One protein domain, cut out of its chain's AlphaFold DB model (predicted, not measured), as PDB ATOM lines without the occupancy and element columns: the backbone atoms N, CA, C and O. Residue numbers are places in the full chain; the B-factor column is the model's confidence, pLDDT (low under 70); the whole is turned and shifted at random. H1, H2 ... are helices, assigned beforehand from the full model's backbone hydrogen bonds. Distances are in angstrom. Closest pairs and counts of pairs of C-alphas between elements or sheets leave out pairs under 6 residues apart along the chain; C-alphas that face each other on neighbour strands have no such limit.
ATOM      1  N   ALA A  19      22.089  -5.028 -20.465       95.12
ATOM      2  CA  ALA A  19      22.707  -3.798 -19.977       95.12
ATOM      3  C   ALA A  19      23.425  -3.025 -21.096       95.12
ATOM      4  O   ALA A  19      23.288  -1.811 -21.173       95.12
ATOM      5  N   GLU A  20      24.122  -3.720 -22.002       94.50
ATOM      6  CA  GLU A  20      24.760  -3.105 -23.171       94.50
ATOM      7  C   GLU A  20      23.717  -2.421 -24.061       94.50
ATOM      8  O   GLU A  20      23.906  -1.285 -24.490       94.50
ATOM      9  N   TRP A  21      22.594  -3.098 -24.307       93.12
ATOM     10  CA  TRP A  21      21.494  -2.524 -25.072       93.12
ATOM     11  C   TRP A  21      20.915  -1.271 -24.409       93.12
ATOM     12  O   TRP A  21      20.734  -0.253 -25.077       93.12
ATOM     13  N   ASP A  22      20.614  -1.345 -23.111       95.75
ATOM     14  CA  ASP A  22      20.017  -0.221 -22.390       95.75
ATOM     15  C   ASP A  22      20.982   0.974 -22.345       95.75
ATOM     16  O   ASP A  22      20.567   2.083 -22.661       95.75
ATOM     17  N   GLN A  23      22.279   0.743 -22.115       96.00
ATOM     18  CA  GLN A  23      23.300   1.792 -22.164       96.00
ATOM     19  C   GLN A  23      23.366   2.482 -23.533       96.00
ATOM     20  O   GLN A  23      23.354   3.709 -23.609       96.00
ATOM     21  N   VAL A  24      23.436   1.716 -24.627       96.31
ATOM     22  CA  VAL A  24      23.514   2.285 -25.983       96.31
ATOM     23  C   VAL A  24      22.251   3.063 -26.319       96.31
ATOM     24  O   VAL A  24      22.348   4.142 -26.897       96.31
ATOM     25  N   ARG A  25      21.074   2.557 -25.935       94.75
ATOM     26  CA  ARG A  25      19.810   3.277 -26.108       94.75
ATOM     27  C   ARG A  25      19.837   4.608 -25.357       94.75
ATOM     28  O   ARG A  25      19.498   5.632 -25.942       94.75
ATOM     29  N   ASP A  26      20.242   4.597 -24.095       96.25
ATOM     30  CA  ASP A  26      20.239   5.794 -23.255       96.25
ATOM     31  C   ASP A  26      21.258   6.829 -23.770       96.25
ATOM     32  O   ASP A  26      20.975   8.025 -23.797       96.25
ATOM     33  N   TYR A  27      22.407   6.382 -24.286       96.62
ATOM     34  CA  TYR A  27      23.401   7.256 -24.919       96.62
ATOM     35  C   TYR A  27      22.941   7.807 -26.272       96.62
ATOM     36  O   TYR A  27      23.229   8.958 -26.587       96.62
ATOM     37  N   LEU A  28      22.205   7.022 -27.066       95.44
ATOM     38  CA  LEU A  28      21.689   7.446 -28.370       95.44
ATOM     39  C   LEU A  28      20.710   8.624 -28.243       95.44
ATOM     40  O   LEU A  28      20.746   9.550 -29.053       95.44
ATOM     41  N   TYR A  29      19.874   8.609 -27.203       93.19
ATOM     42  CA  TYR A  29      18.912   9.676 -26.904       93.19
ATOM     43  C   TYR A  29      19.438  10.726 -25.915       93.19
ATOM     44  O   TYR A  29      18.689  11.612 -25.504       93.19
ATOM     45  N   SER A  30      20.717  10.653 -25.540       93.75
ATOM     46  CA  SER A  30      21.366  11.691 -24.743       93.75
ATOM     47  C   SER A  30      21.486  12.996 -25.535       93.75
ATOM     48  O   SER A  30      21.545  13.000 -26.763       93.75
ATOM     49  N   MET A  31      21.555  14.123 -24.829       90.62
ATOM     50  CA  MET A  31      21.812  15.429 -25.446       90.62
ATOM     51  C   MET A  31      23.298  15.637 -25.779       90.62
ATOM     52  O   MET A  31      23.637  16.525 -26.562       90.62
ATOM     53  N   ASP A  32      24.185  14.813 -25.217       93.75
ATOM     54  CA  ASP A  32      25.626  14.899 -25.446       93.75
ATOM     55  C   ASP A  32      26.034  14.219 -26.763       93.75
ATOM     56  O   ASP A  32      25.884  13.009 -26.951       93.75
ATOM     57  N   SER A  33      26.632  15.007 -27.659       91.31
ATOM     58  CA  SER A  33      27.136  14.534 -28.952       91.31
ATOM     59  C   SER A  33      28.245  13.485 -28.816       91.31
ATOM     60  O   SER A  33      28.393  12.644 -29.703       91.31
ATOM     61  N   SER A  34      29.033  13.505 -27.738       93.19
ATOM     62  CA  SER A  34      30.109  12.535 -27.511       93.19
ATOM     63  C   SER A  34      29.552  11.137 -27.204       93.19
ATOM     64  O   SER A  34      29.941  10.158 -27.849       93.19
ATOM     65  N   LEU A  35      28.560  11.061 -26.312       95.44
ATOM     66  CA  LEU A  35      27.843   9.832 -25.970       95.44
ATOM     67  C   LEU A  35      27.064   9.287 -27.168       95.44
ATOM     68  O   LEU A  35      27.106   8.083 -27.430       95.44
ATOM     69  N   GLN A  36      26.430  10.166 -27.947       95.75
ATOM     70  CA  GLN A  36      25.750   9.769 -29.178       95.75
ATOM     71  C   GLN A  36      26.721   9.147 -30.188       95.75
ATOM     72  O   GLN A  36      26.429   8.080 -30.721       95.75
ATOM     73  N   ARG A  37      27.906   9.735 -30.417       94.25
ATOM     74  CA  ARG A  37      28.925   9.128 -31.300       94.25
ATOM     75  C   ARG A  37      29.363   7.753 -30.809       94.25
ATOM     76  O   ARG A  37      29.434   6.828 -31.612       94.25
ATOM     77  N   PHE A  38      29.595   7.586 -29.507       95.69
ATOM     78  CA  PHE A  38      29.937   6.278 -28.942       95.69
ATOM     79  C   PHE A  38      28.831   5.239 -29.181       95.69
ATOM     80  O   PHE A  38      29.115   4.111 -29.591       95.69
ATOM     81  N   ALA A  39      27.567   5.612 -28.960       96.50
ATOM     82  CA  ALA A  39      26.422   4.743 -29.220       96.50
ATOM     83  C   ALA A  39      26.342   4.339 -30.701       96.50
ATOM     84  O   ALA A  39      26.127   3.169 -31.015       96.50
ATOM     85  N   LEU A  40      26.572   5.287 -31.610       95.62
ATOM     86  CA  LEU A  40      26.562   5.057 -33.054       95.62
ATOM     87  C   LEU A  40      27.672   4.107 -33.511       95.62
ATOM     88  O   LEU A  40      27.401   3.207 -34.305       95.62
ATOM     89  N   GLU A  41      28.892   4.260 -32.991       95.25
ATOM     90  CA  GLU A  41      29.995   3.324 -33.252       95.25
ATOM     91  C   GLU A  41      29.678   1.924 -32.723       95.25
ATOM     92  O   GLU A  41      29.925   0.913 -33.388       95.25
ATOM     93  N   ARG A  42      29.041   1.839 -31.550       95.31
ATOM     94  CA  ARG A  42      28.611   0.552 -31.005       95.31
ATOM     95  C   ARG A  42      27.549  -0.119 -31.878       95.31
ATOM     96  O   ARG A  42      27.640  -1.323 -32.118       95.31
ATOM     97  N   ILE A  43      26.589   0.645 -32.396       94.75
ATOM     98  CA  ILE A  43      25.578   0.153 -33.341       94.75
ATOM     99  C   ILE A  43      26.230  -0.318 -34.651       94.75
ATOM    100  O   ILE A  43      25.865  -1.378 -35.160       94.75
ATOM    101  N   SER A  44      27.237   0.397 -35.169       93.12
ATOM    102  CA  SER A  44      28.025  -0.048 -36.330       93.12
ATOM    103  C   SER A  44      28.677  -1.414 -36.081       93.12
ATOM    104  O   SER A  44      28.608  -2.303 -36.934       93.12
ATOM    105  N   ALA A  45      29.246  -1.621 -34.890       92.69
ATOM    106  CA  ALA A  45      29.835  -2.901 -34.503       92.69
ATOM    107  C   ALA A  45      28.789  -4.025 -34.408       92.69
ATOM    108  O   ALA A  45      29.047  -5.150 -34.833       92.69
ATOM    109  N   TRP A  46      27.591  -3.742 -33.890       92.44
ATOM    110  CA  TRP A  46      26.483  -4.701 -33.868       92.44
ATOM    111  C   TRP A  46      26.026  -5.098 -35.275       92.44
ATOM    112  O   TRP A  46      25.827  -6.284 -35.547       92.44
ATOM    113  N   ARG A  47      25.917  -4.126 -36.184       89.12
ATOM    114  CA  ARG A  47      25.563  -4.357 -37.590       89.12
ATOM    115  C   ARG A  47      26.571  -5.272 -38.286       89.12
ATOM    116  O   ARG A  47      26.162  -6.173 -39.011       89.12
ATOM    117  N   ALA A  48      27.864  -5.108 -38.007       87.19
ATOM    118  CA  ALA A  48      28.913  -5.973 -38.553       87.19
ATOM    119  C   ALA A  48      28.798  -7.441 -38.093       87.19
ATOM    120  O   ALA A  48      29.155  -8.346 -38.842       87.19
ATOM    121  N   ARG A  49      28.266  -7.697 -36.889       84.62
ATOM    122  CA  ARG A  49      28.048  -9.063 -36.371       84.62
ATOM    123  C   ARG A  49      26.817  -9.743 -36.971       84.62
ATOM    124  O   ARG A  49      26.790 -10.964 -37.077       84.62
ATOM    125  N   CYS A  50      25.792  -8.967 -37.327       72.88
ATOM    126  CA  CYS A  50      24.475  -9.468 -37.730       72.88
ATOM    127  C   CYS A  50      24.049  -8.950 -39.111       72.88
ATOM    128  O   CYS A  50      22.913  -8.510 -39.273       72.88
ATOM    129  N   ALA A  51      24.937  -9.013 -40.109       65.62
ATOM    130  CA  ALA A  51      24.751  -8.397 -41.430       65.62
ATOM    131  C   ALA A  51      23.406  -8.717 -42.124       65.62
ATOM    132  O   ALA A  51      22.880  -7.899 -42.868       65.62
ATOM    133  N   ASN A  52      22.838  -9.892 -41.860       70.31
ATOM    134  CA  ASN A  52      21.613 -10.426 -42.454       70.31
ATOM    135  C   ASN A  52      20.403 -10.466 -41.495       70.31
ATOM    136  O   ASN A  52      19.317 -10.855 -41.910       70.31
ATOM    137  N   SER A  53      20.561 -10.065 -40.229       76.50
ATOM    138  CA  SER A  53      19.481 -10.081 -39.225       76.50
ATOM    139  C   SER A  53      19.585  -8.908 -38.243       76.50
ATOM    140  O   SER A  53      19.262  -9.034 -37.058       76.50
ATOM    141  N   PHE A  54      20.082  -7.762 -38.707       84.06
ATOM    142  CA  PHE A  54      20.142  -6.563 -37.883       84.06
ATOM    143  C   PHE A  54      18.774  -5.856 -37.881       84.06
ATOM    144  O   PHE A  54      18.189  -5.678 -38.952       84.06
ATOM    145  N   PRO A  55      18.228  -5.453 -36.717       87.69
ATOM    146  CA  PRO A  55      16.916  -4.822 -36.665       87.69
ATOM    147  C   PRO A  55      16.894  -3.507 -37.453       87.69
ATOM    148  O   PRO A  55      17.546  -2.537 -37.069       87.69
ATOM    149  N   VAL A  56      16.084  -3.454 -38.513       87.19
ATOM    150  CA  VAL A  56      15.962  -2.279 -39.395       87.19
ATOM    151  C   VAL A  56      15.655  -1.005 -38.614       87.19
ATOM    152  O   VAL A  56      16.268   0.028 -38.855       87.19
ATOM    153  N   ALA A  57      14.755  -1.078 -37.628       88.62
ATOM    154  CA  ALA A  57      14.407   0.078 -36.807       88.62
ATOM    155  C   ALA A  57      15.634   0.684 -36.096       88.62
ATOM    156  O   ALA A  57      15.725   1.902 -35.964       88.62
ATOM    157  N   VAL A  58      16.589  -0.149 -35.666       91.00
ATOM    158  CA  VAL A  58      17.820   0.313 -35.009       91.00
ATOM    159  C   VAL A  58      18.760   0.956 -36.023       91.00
ATOM    160  O   VAL A  58      19.303   2.019 -35.735       91.00
ATOM    161  N   ASP A  59      18.914   0.362 -37.209       89.31
ATOM    162  CA  ASP A  59      19.791   0.898 -38.260       89.31
ATOM    163  C   ASP A  59      19.302   2.262 -38.753       89.31
ATOM    164  O   ASP A  59      20.052   3.237 -38.759       89.31
ATOM    165  N   CYS A  60      18.010   2.372 -39.068       91.69
ATOM    166  CA  CYS A  60      17.462   3.625 -39.573       91.69
ATOM    167  C   CYS A  60      17.473   4.733 -38.509       91.69
ATOM    168  O   CYS A  60      17.740   5.889 -38.831       91.69
ATOM    169  N   THR A  61      17.231   4.395 -37.237       92.81
ATOM    170  CA  THR A  61      17.342   5.378 -36.146       92.81
ATOM    171  C   THR A  61      18.788   5.849 -35.987       92.81
ATOM    172  O   THR A  61      19.029   7.045 -35.833       92.81
ATOM    173  N   ALA A  62      19.766   4.942 -36.070       94.19
ATOM    174  CA  ALA A  62      21.179   5.296 -35.996       94.19
ATOM    175  C   ALA A  62      21.614   6.210 -37.154       94.19
ATOM    176  O   ALA A  62      22.351   7.168 -36.925       94.19
ATOM    177  N   ASP A  63      21.130   5.975 -38.374       93.50
ATOM    178  CA  ASP A  63      21.413   6.839 -39.526       93.50
ATOM    179  C   ASP A  63      20.856   8.259 -39.350       93.50
ATOM    180  O   ASP A  63      21.559   9.235 -39.623       93.50
ATOM    181  N   LEU A  64      19.638   8.401 -38.821       94.38
ATOM    182  CA  LEU A  64      19.062   9.718 -38.530       94.38
ATOM    183  C   LEU A  64      19.846  10.455 -37.439       94.38
ATOM    184  O   LEU A  64      20.158  11.636 -37.592       94.38
ATOM    185  N   VAL A  65      20.229   9.761 -36.365       94.75
ATOM    186  CA  VAL A  65      21.029  10.365 -35.288       94.75
ATOM    187  C   VAL A  65      22.434  10.733 -35.783       94.75
ATOM    188  O   VAL A  65      22.947  11.789 -35.415       94.75
ATOM    189  N   ARG A  66      23.050   9.945 -36.682       93.81
ATOM    190  CA  ARG A  66      24.315  10.320 -37.354       93.81
ATOM    191  C   ARG A  66      24.181  11.636 -38.109       93.81
ATOM    192  O   ARG A  66      25.078  12.472 -38.001       93.81
ATOM    193  N   CYS A  67      23.079  11.823 -38.839       94.12
ATOM    194  CA  CYS A  67      22.804  13.078 -39.534       94.12
ATOM    195  C   CYS A  67      22.710  14.235 -38.530       94.12
ATOM    196  O   CYS A  67      23.439  15.207 -38.670       94.12
ATOM    197  N   GLN A  68      21.935  14.079 -37.453       93.50
ATOM    198  CA  GLN A  68      21.759  15.115 -36.422       93.50
ATOM    199  C   GLN A  68      23.045  15.491 -35.677       93.50
ATOM    200  O   GLN A  68      23.234  16.647 -35.298       93.50
ATOM    201  N   VAL A  69      23.916  14.521 -35.395       92.75
ATOM    202  CA  VAL A  69      25.206  14.779 -34.735       92.75
ATOM    203  C   VAL A  69      26.142  15.557 -35.661       92.75
ATOM    204  O   VAL A  69      26.891  16.413 -35.192       92.75
ATOM    205  N   ARG A  70      26.104  15.268 -36.966       90.56
ATOM    206  CA  ARG A  70      26.881  15.976 -37.993       90.56
ATOM    207  C   ARG A  70      26.324  17.362 -38.314       90.56
ATOM    208  O   ARG A  70      27.091  18.276 -38.572       90.56
ATOM    209  N   ASP A  71      25.011  17.522 -38.255       92.75
ATOM    210  CA  ASP A  71      24.323  18.803 -38.419       92.75
ATOM    211  C   ASP A  71      24.755  19.796 -37.328       92.75
ATOM    212  O   ASP A  71      25.251  20.889 -37.594       92.75
ATOM    213  N   ARG A  72      24.729  19.341 -36.068       89.94
ATOM    214  CA  ARG A  72      25.158  20.138 -34.909       89.94
ATOM    215  C   ARG A  72      26.642  20.504 -34.904       89.94
ATOM    216  O   ARG A  72      27.003  21.456 -34.219       89.94
ATOM    217  N   SER A  73      27.507  19.773 -35.614       86.00
ATOM    218  CA  SER A  73      28.923  20.153 -35.706       86.00
ATOM    219  C   SER A  73      29.170  21.308 -36.676       86.00
ATOM    220  O   SER A  73      30.263  21.868 -36.649       86.00
ATOM    221  N   GLY A  74      28.195  21.658 -37.527       84.62
ATOM    222  CA  GLY A  74      28.307  22.749 -38.498       84.62
ATOM    223  C   GLY A  74      29.409  22.550 -39.546       84.62
ATOM    224  O   GLY A  74      29.811  23.506 -40.198       84.62
ATOM    225  N   GLN A  75      29.937  21.329 -39.691       84.44
ATOM    226  CA  GLN A  75      31.069  21.037 -40.584       84.44
ATOM    227  C   GLN A  75      30.671  20.817 -42.046       84.44
ATOM    228  O   GLN A  75      31.549  20.713 -42.898       84.44
ATOM    229  N   LEU A  76      29.379  20.678 -42.338       86.56
ATOM    230  CA  LEU A  76      28.880  20.267 -43.648       86.56
ATOM    231  C   LEU A  76      28.108  21.397 -44.314       86.56
ATOM    232  O   LEU A  76      27.475  22.211 -43.642       86.56
ATOM    233  N   THR A  77      28.157  21.426 -45.644       91.25
ATOM    234  CA  THR A  77      27.385  22.382 -46.438       91.25
ATOM    235  C   THR A  77      25.895  22.026 -46.413       91.25
ATOM    236  O   THR A  77      25.520  20.890 -46.112       91.25
ATOM    237  N   GLY A  78      25.023  22.986 -46.740       90.88
ATOM    238  CA  GLY A  78      23.575  22.741 -46.797       90.88
ATOM    239  C   GLY A  78      23.191  21.640 -47.794       90.88
ATOM    240  O   GLY A  78      22.290  20.844 -47.517       90.88
ATOM    241  N   ASP A  79      23.917  21.539 -48.907       93.50
ATOM    242  CA  ASP A  79      23.698  20.510 -49.925       93.50
ATOM    243  C   ASP A  79      24.110  19.122 -49.414       93.50
ATOM    244  O   ASP A  79      23.348  18.160 -49.546       93.50
ATOM    245  N   ASP A  80      25.259  19.015 -48.736       92.56
ATOM    246  CA  ASP A  80      25.705  17.763 -48.110       92.56
ATOM    247  C   ASP A  80      24.736  17.302 -47.019       92.56
ATOM    248  O   ASP A  80      24.428  16.112 -46.894       92.56
ATOM    249  N   LEU A  81      24.226  18.248 -46.229       93.06
ATOM    250  CA  LEU A  81      23.244  17.983 -45.188       93.06
ATOM    251  C   LEU A  81      21.937  17.454 -45.789       93.06
ATOM    252  O   LEU A  81      21.399  16.444 -45.324       93.06
ATOM    253  N   THR A  82      21.473  18.088 -46.867       94.94
ATOM    254  CA  THR A  82      20.294  17.665 -47.631       94.94
ATOM    255  C   THR A  82      20.474  16.252 -48.179       94.94
ATOM    256  O   THR A  82      19.583  15.414 -48.030       94.94
ATOM    257  N   LEU A  83      21.642  15.947 -48.751       94.19
ATOM    258  CA  LEU A  83      21.953  14.620 -49.274       94.19
ATOM    259  C   LEU A  83      21.981  13.553 -48.168       94.19
ATOM    260  O   LEU A  83      21.434  12.458 -48.354       94.19
ATOM    261  N   MET A  84      22.584  13.855 -47.014       94.06
ATOM    262  CA  MET A  84      22.648  12.926 -45.881       94.06
ATOM    263  C   MET A  84      21.258  12.605 -45.328       94.06
ATOM    264  O   MET A  84      20.895  11.428 -45.241       94.06
ATOM    265  N   TYR A  85      20.460  13.626 -45.000       95.81
ATOM    266  CA  TYR A  85      19.103  13.414 -44.497       95.81
ATOM    267  C   TYR A  85      18.206  12.762 -45.551       95.81
ATOM    268  O   TYR A  85      17.468  11.835 -45.223       95.81
ATOM    269  N   GLY A  86      18.304  13.177 -46.819       95.69
ATOM    270  CA  GLY A  86      17.552  12.580 -47.921       95.69
ATOM    271  C   GLY A  86      17.827  11.084 -48.056       95.69
ATOM    272  O   GLY A  86      16.897  10.278 -48.089       95.69
ATOM    273  N   THR A  87      19.101  10.684 -48.028       94.00
ATOM    274  CA  THR A  87      19.493   9.268 -48.099       94.00
ATOM    275  C   THR A  87      19.000   8.475 -46.885       94.00
ATOM    276  O   THR A  87      18.505   7.356 -47.044       94.00
ATOM    277  N   ALA A  88      19.099   9.037 -45.677       93.88
ATOM    278  CA  ALA A  88      18.630   8.387 -44.453       93.88
ATOM    279  C   ALA A  88      17.104   8.188 -44.451       93.88
ATOM    280  O   ALA A  88      16.623   7.102 -44.126       93.88
ATOM    281  N   LEU A  89      16.339   9.200 -44.873       94.25
ATOM    282  CA  LEU A  89      14.877   9.142 -44.952       94.25
ATOM    283  C   LEU A  89      14.395   8.160 -46.021       94.25
ATOM    284  O   LEU A  89      13.509   7.353 -45.745       94.25
ATOM    285  N   VAL A  90      15.002   8.174 -47.213       92.12
ATOM    286  CA  VAL A  90      14.672   7.219 -48.283       92.12
ATOM    287  C   VAL A  90      14.905   5.786 -47.809       92.12
ATOM    288  O   VAL A  90      14.039   4.933 -47.982       92.12
ATOM    289  N   ARG A  91      16.035   5.511 -47.145       87.44
ATOM    290  CA  ARG A  91      16.306   4.185 -46.567       87.44
ATOM    291  C   ARG A  91      15.316   3.820 -45.465       87.44
ATOM    292  O   ARG A  91      14.832   2.694 -45.465       87.44
ATOM    293  N   PHE A  92      14.997   4.746 -44.561       91.12
ATOM    294  CA  PHE A  92      14.015   4.529 -43.494       91.12
ATOM    295  C   PHE A  92      12.652   4.129 -44.064       91.12
ATOM    296  O   PHE A  92      12.096   3.106 -43.668       91.12
ATOM    297  N   VAL A  93      12.140   4.896 -45.030       89.25
ATOM    298  CA  VAL A  93      10.849   4.614 -45.663       89.25
ATOM    299  C   VAL A  93      10.915   3.282 -46.396       89.25
ATOM    300  O   VAL A  93      10.097   2.413 -46.113       89.25
ATOM    301  N   ASN A  94      11.912   3.060 -47.252       86.50
ATOM    302  CA  ASN A  94      12.004   1.821 -48.027       86.50
ATOM    303  C   ASN A  94      12.081   0.588 -47.116       86.50
ATOM    304  O   ASN A  94      11.268  -0.321 -47.236       86.50
ATOM    305  N   LEU A  95      12.971   0.583 -46.123       80.62
ATOM    306  CA  LEU A  95      13.192  -0.590 -45.274       80.62
ATOM    307  C   LEU A  95      12.050  -0.862 -44.279       80.62
ATOM    308  O   LEU A  95      11.887  -1.999 -43.828       80.62
ATOM    309  N   ILE A  96      11.257   0.145 -43.908       76.81
ATOM    310  CA  ILE A  96      10.067  -0.047 -43.062       76.81
ATOM    311  C   ILE A  96       8.857  -0.459 -43.905       76.81
ATOM    312  O   ILE A  96       8.060  -1.283 -43.458       76.81
ATOM    313  N   THR A  97       8.738   0.060 -45.129       71.00
ATOM    314  CA  THR A  97       7.628  -0.272 -46.034       71.00
ATOM    315  C   THR A  97       7.801  -1.668 -46.649       71.00
ATOM    316  O   THR A  97       6.826  -2.413 -46.757       71.00
ATOM    317  N   ASP A  98       9.039  -2.083 -46.938       58.22
ATOM    318  CA  ASP A  98       9.377  -3.395 -47.516       58.22
ATOM    319  C   ASP A  98       9.340  -4.553 -46.502       58.22
ATOM    320  O   ASP A  98       9.426  -5.721 -46.880       58.22
ATOM    321  N   GLN A  99       9.174  -4.274 -45.206       53.88
ATOM    322  CA  GLN A  99       9.059  -5.307 -44.167       53.88
ATOM    323  C   GLN A  99       7.652  -5.890 -44.001       53.88
ATOM    324  O   GLN A  99       7.431  -6.730 -43.121       53.88
TER     325      GLN A  99
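What this domain is: This is residues 19 to 99 of the 224 residues of the protein "MLVIN_C domain-containing protein" of Maylandia zebra (zebra mbuna) (UniProt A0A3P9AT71). Look for a chain of four helices that folds back on itself at each link. H4, the longest, lies side by side with H3, and H3 side by side with H2, the three forming a row with H3 in the middle; H1 packs on H2 at the far side of the row from H4, the two splaying apart as a V from the link between them, and the turn at residues 48 to 53 sticks out. The printed part has 81 residues with four named helices, in the order H1, H2, H3, H4 along the chain, and no named strand, and the class is all helix. The whole is compact, with a radius of gyration of the C-alphas of 13.1 A, and the C-alphas span 35 by 32 by 18 A along their three main axes.

Where its parts are: Begin with the longest helix, H4, residues 78 to 97. Find C-alpha 78 at (23.575, 22.741, -46.797); from there the helix runs 28.0 A, first to last C-alpha, to C-alpha 97 at (7.628, -0.272, -46.034). Then go back along the chain to H3, residues 56 to 72, which is 24.6 A long from first to last C-alpha. Before it comes H2, residues 33 to 49, 24.8 A long; as you read from C-alpha 33 to C-alpha 49, y falls from 14.534 to -9.063. H1, residues 19 to 28, is 14.1 A long and begins at the first printed residue, with C-alpha 19 at (22.707, -3.798, -19.977).

How they stand to each other: Start from H4 and walk outward. H4 and H3 touch, and their closest C-alphas are those of Cys 60 and Phe 92, 5.3 A apart. Their lines stand at a shallow tilt of 13 degrees, opposite ways, and the two form a helical hairpin, that is, two helices in succession that touch and run opposite ways. Look next at H3 and H2, which touch, with the C-alphas of Ser 33 and Val 69 closest at 6.1 A. They form a second helical hairpin, running opposite ways at a shallow tilt of 33 degrees, only just short of steep. H2 touches H1 too, where the C-alphas of Leu 28 and Gln 36 come closest, at 4.7 A. Here the lines stand at a steep tilt of 50 degrees, and the helices run opposite ways. H1 and H3 are close but not clearly touching, and their closest C-alphas, those of Leu 28 and Val 65, are 7.5 A apart. H4 is apart from both H1 and H2. The helix packing is mostly aligned, with touching helices at shallow tilts, but only just: 2 of 3 pairs are shallow. In the backbones of H1, H2, H3 and H4, each O i to N i+4 pair is within hydrogen-bond range.

The domain as a whole: The printed part runs from residue 19 to residue 99 with no cut. Its two C-alphas farthest apart are those of Ala 19 and Asp 79, at 38.6 A, while the first and last printed C-alphas, those of Ala 19 and Gln 99, are 27.8 A apart. No link is long: H1 to H2, with 4 residues between them, and H3 to H4, with 5, are tight, and H2 to H3, with 6, is short. Residues 48 to 53, of which 48 and 49 belong to H2, stand free. Read the B-factor column for the model's confidence: the mean pLDDT of the printed part is 89.8, and it is under 70 at residue 51 and at residues 98 to 99.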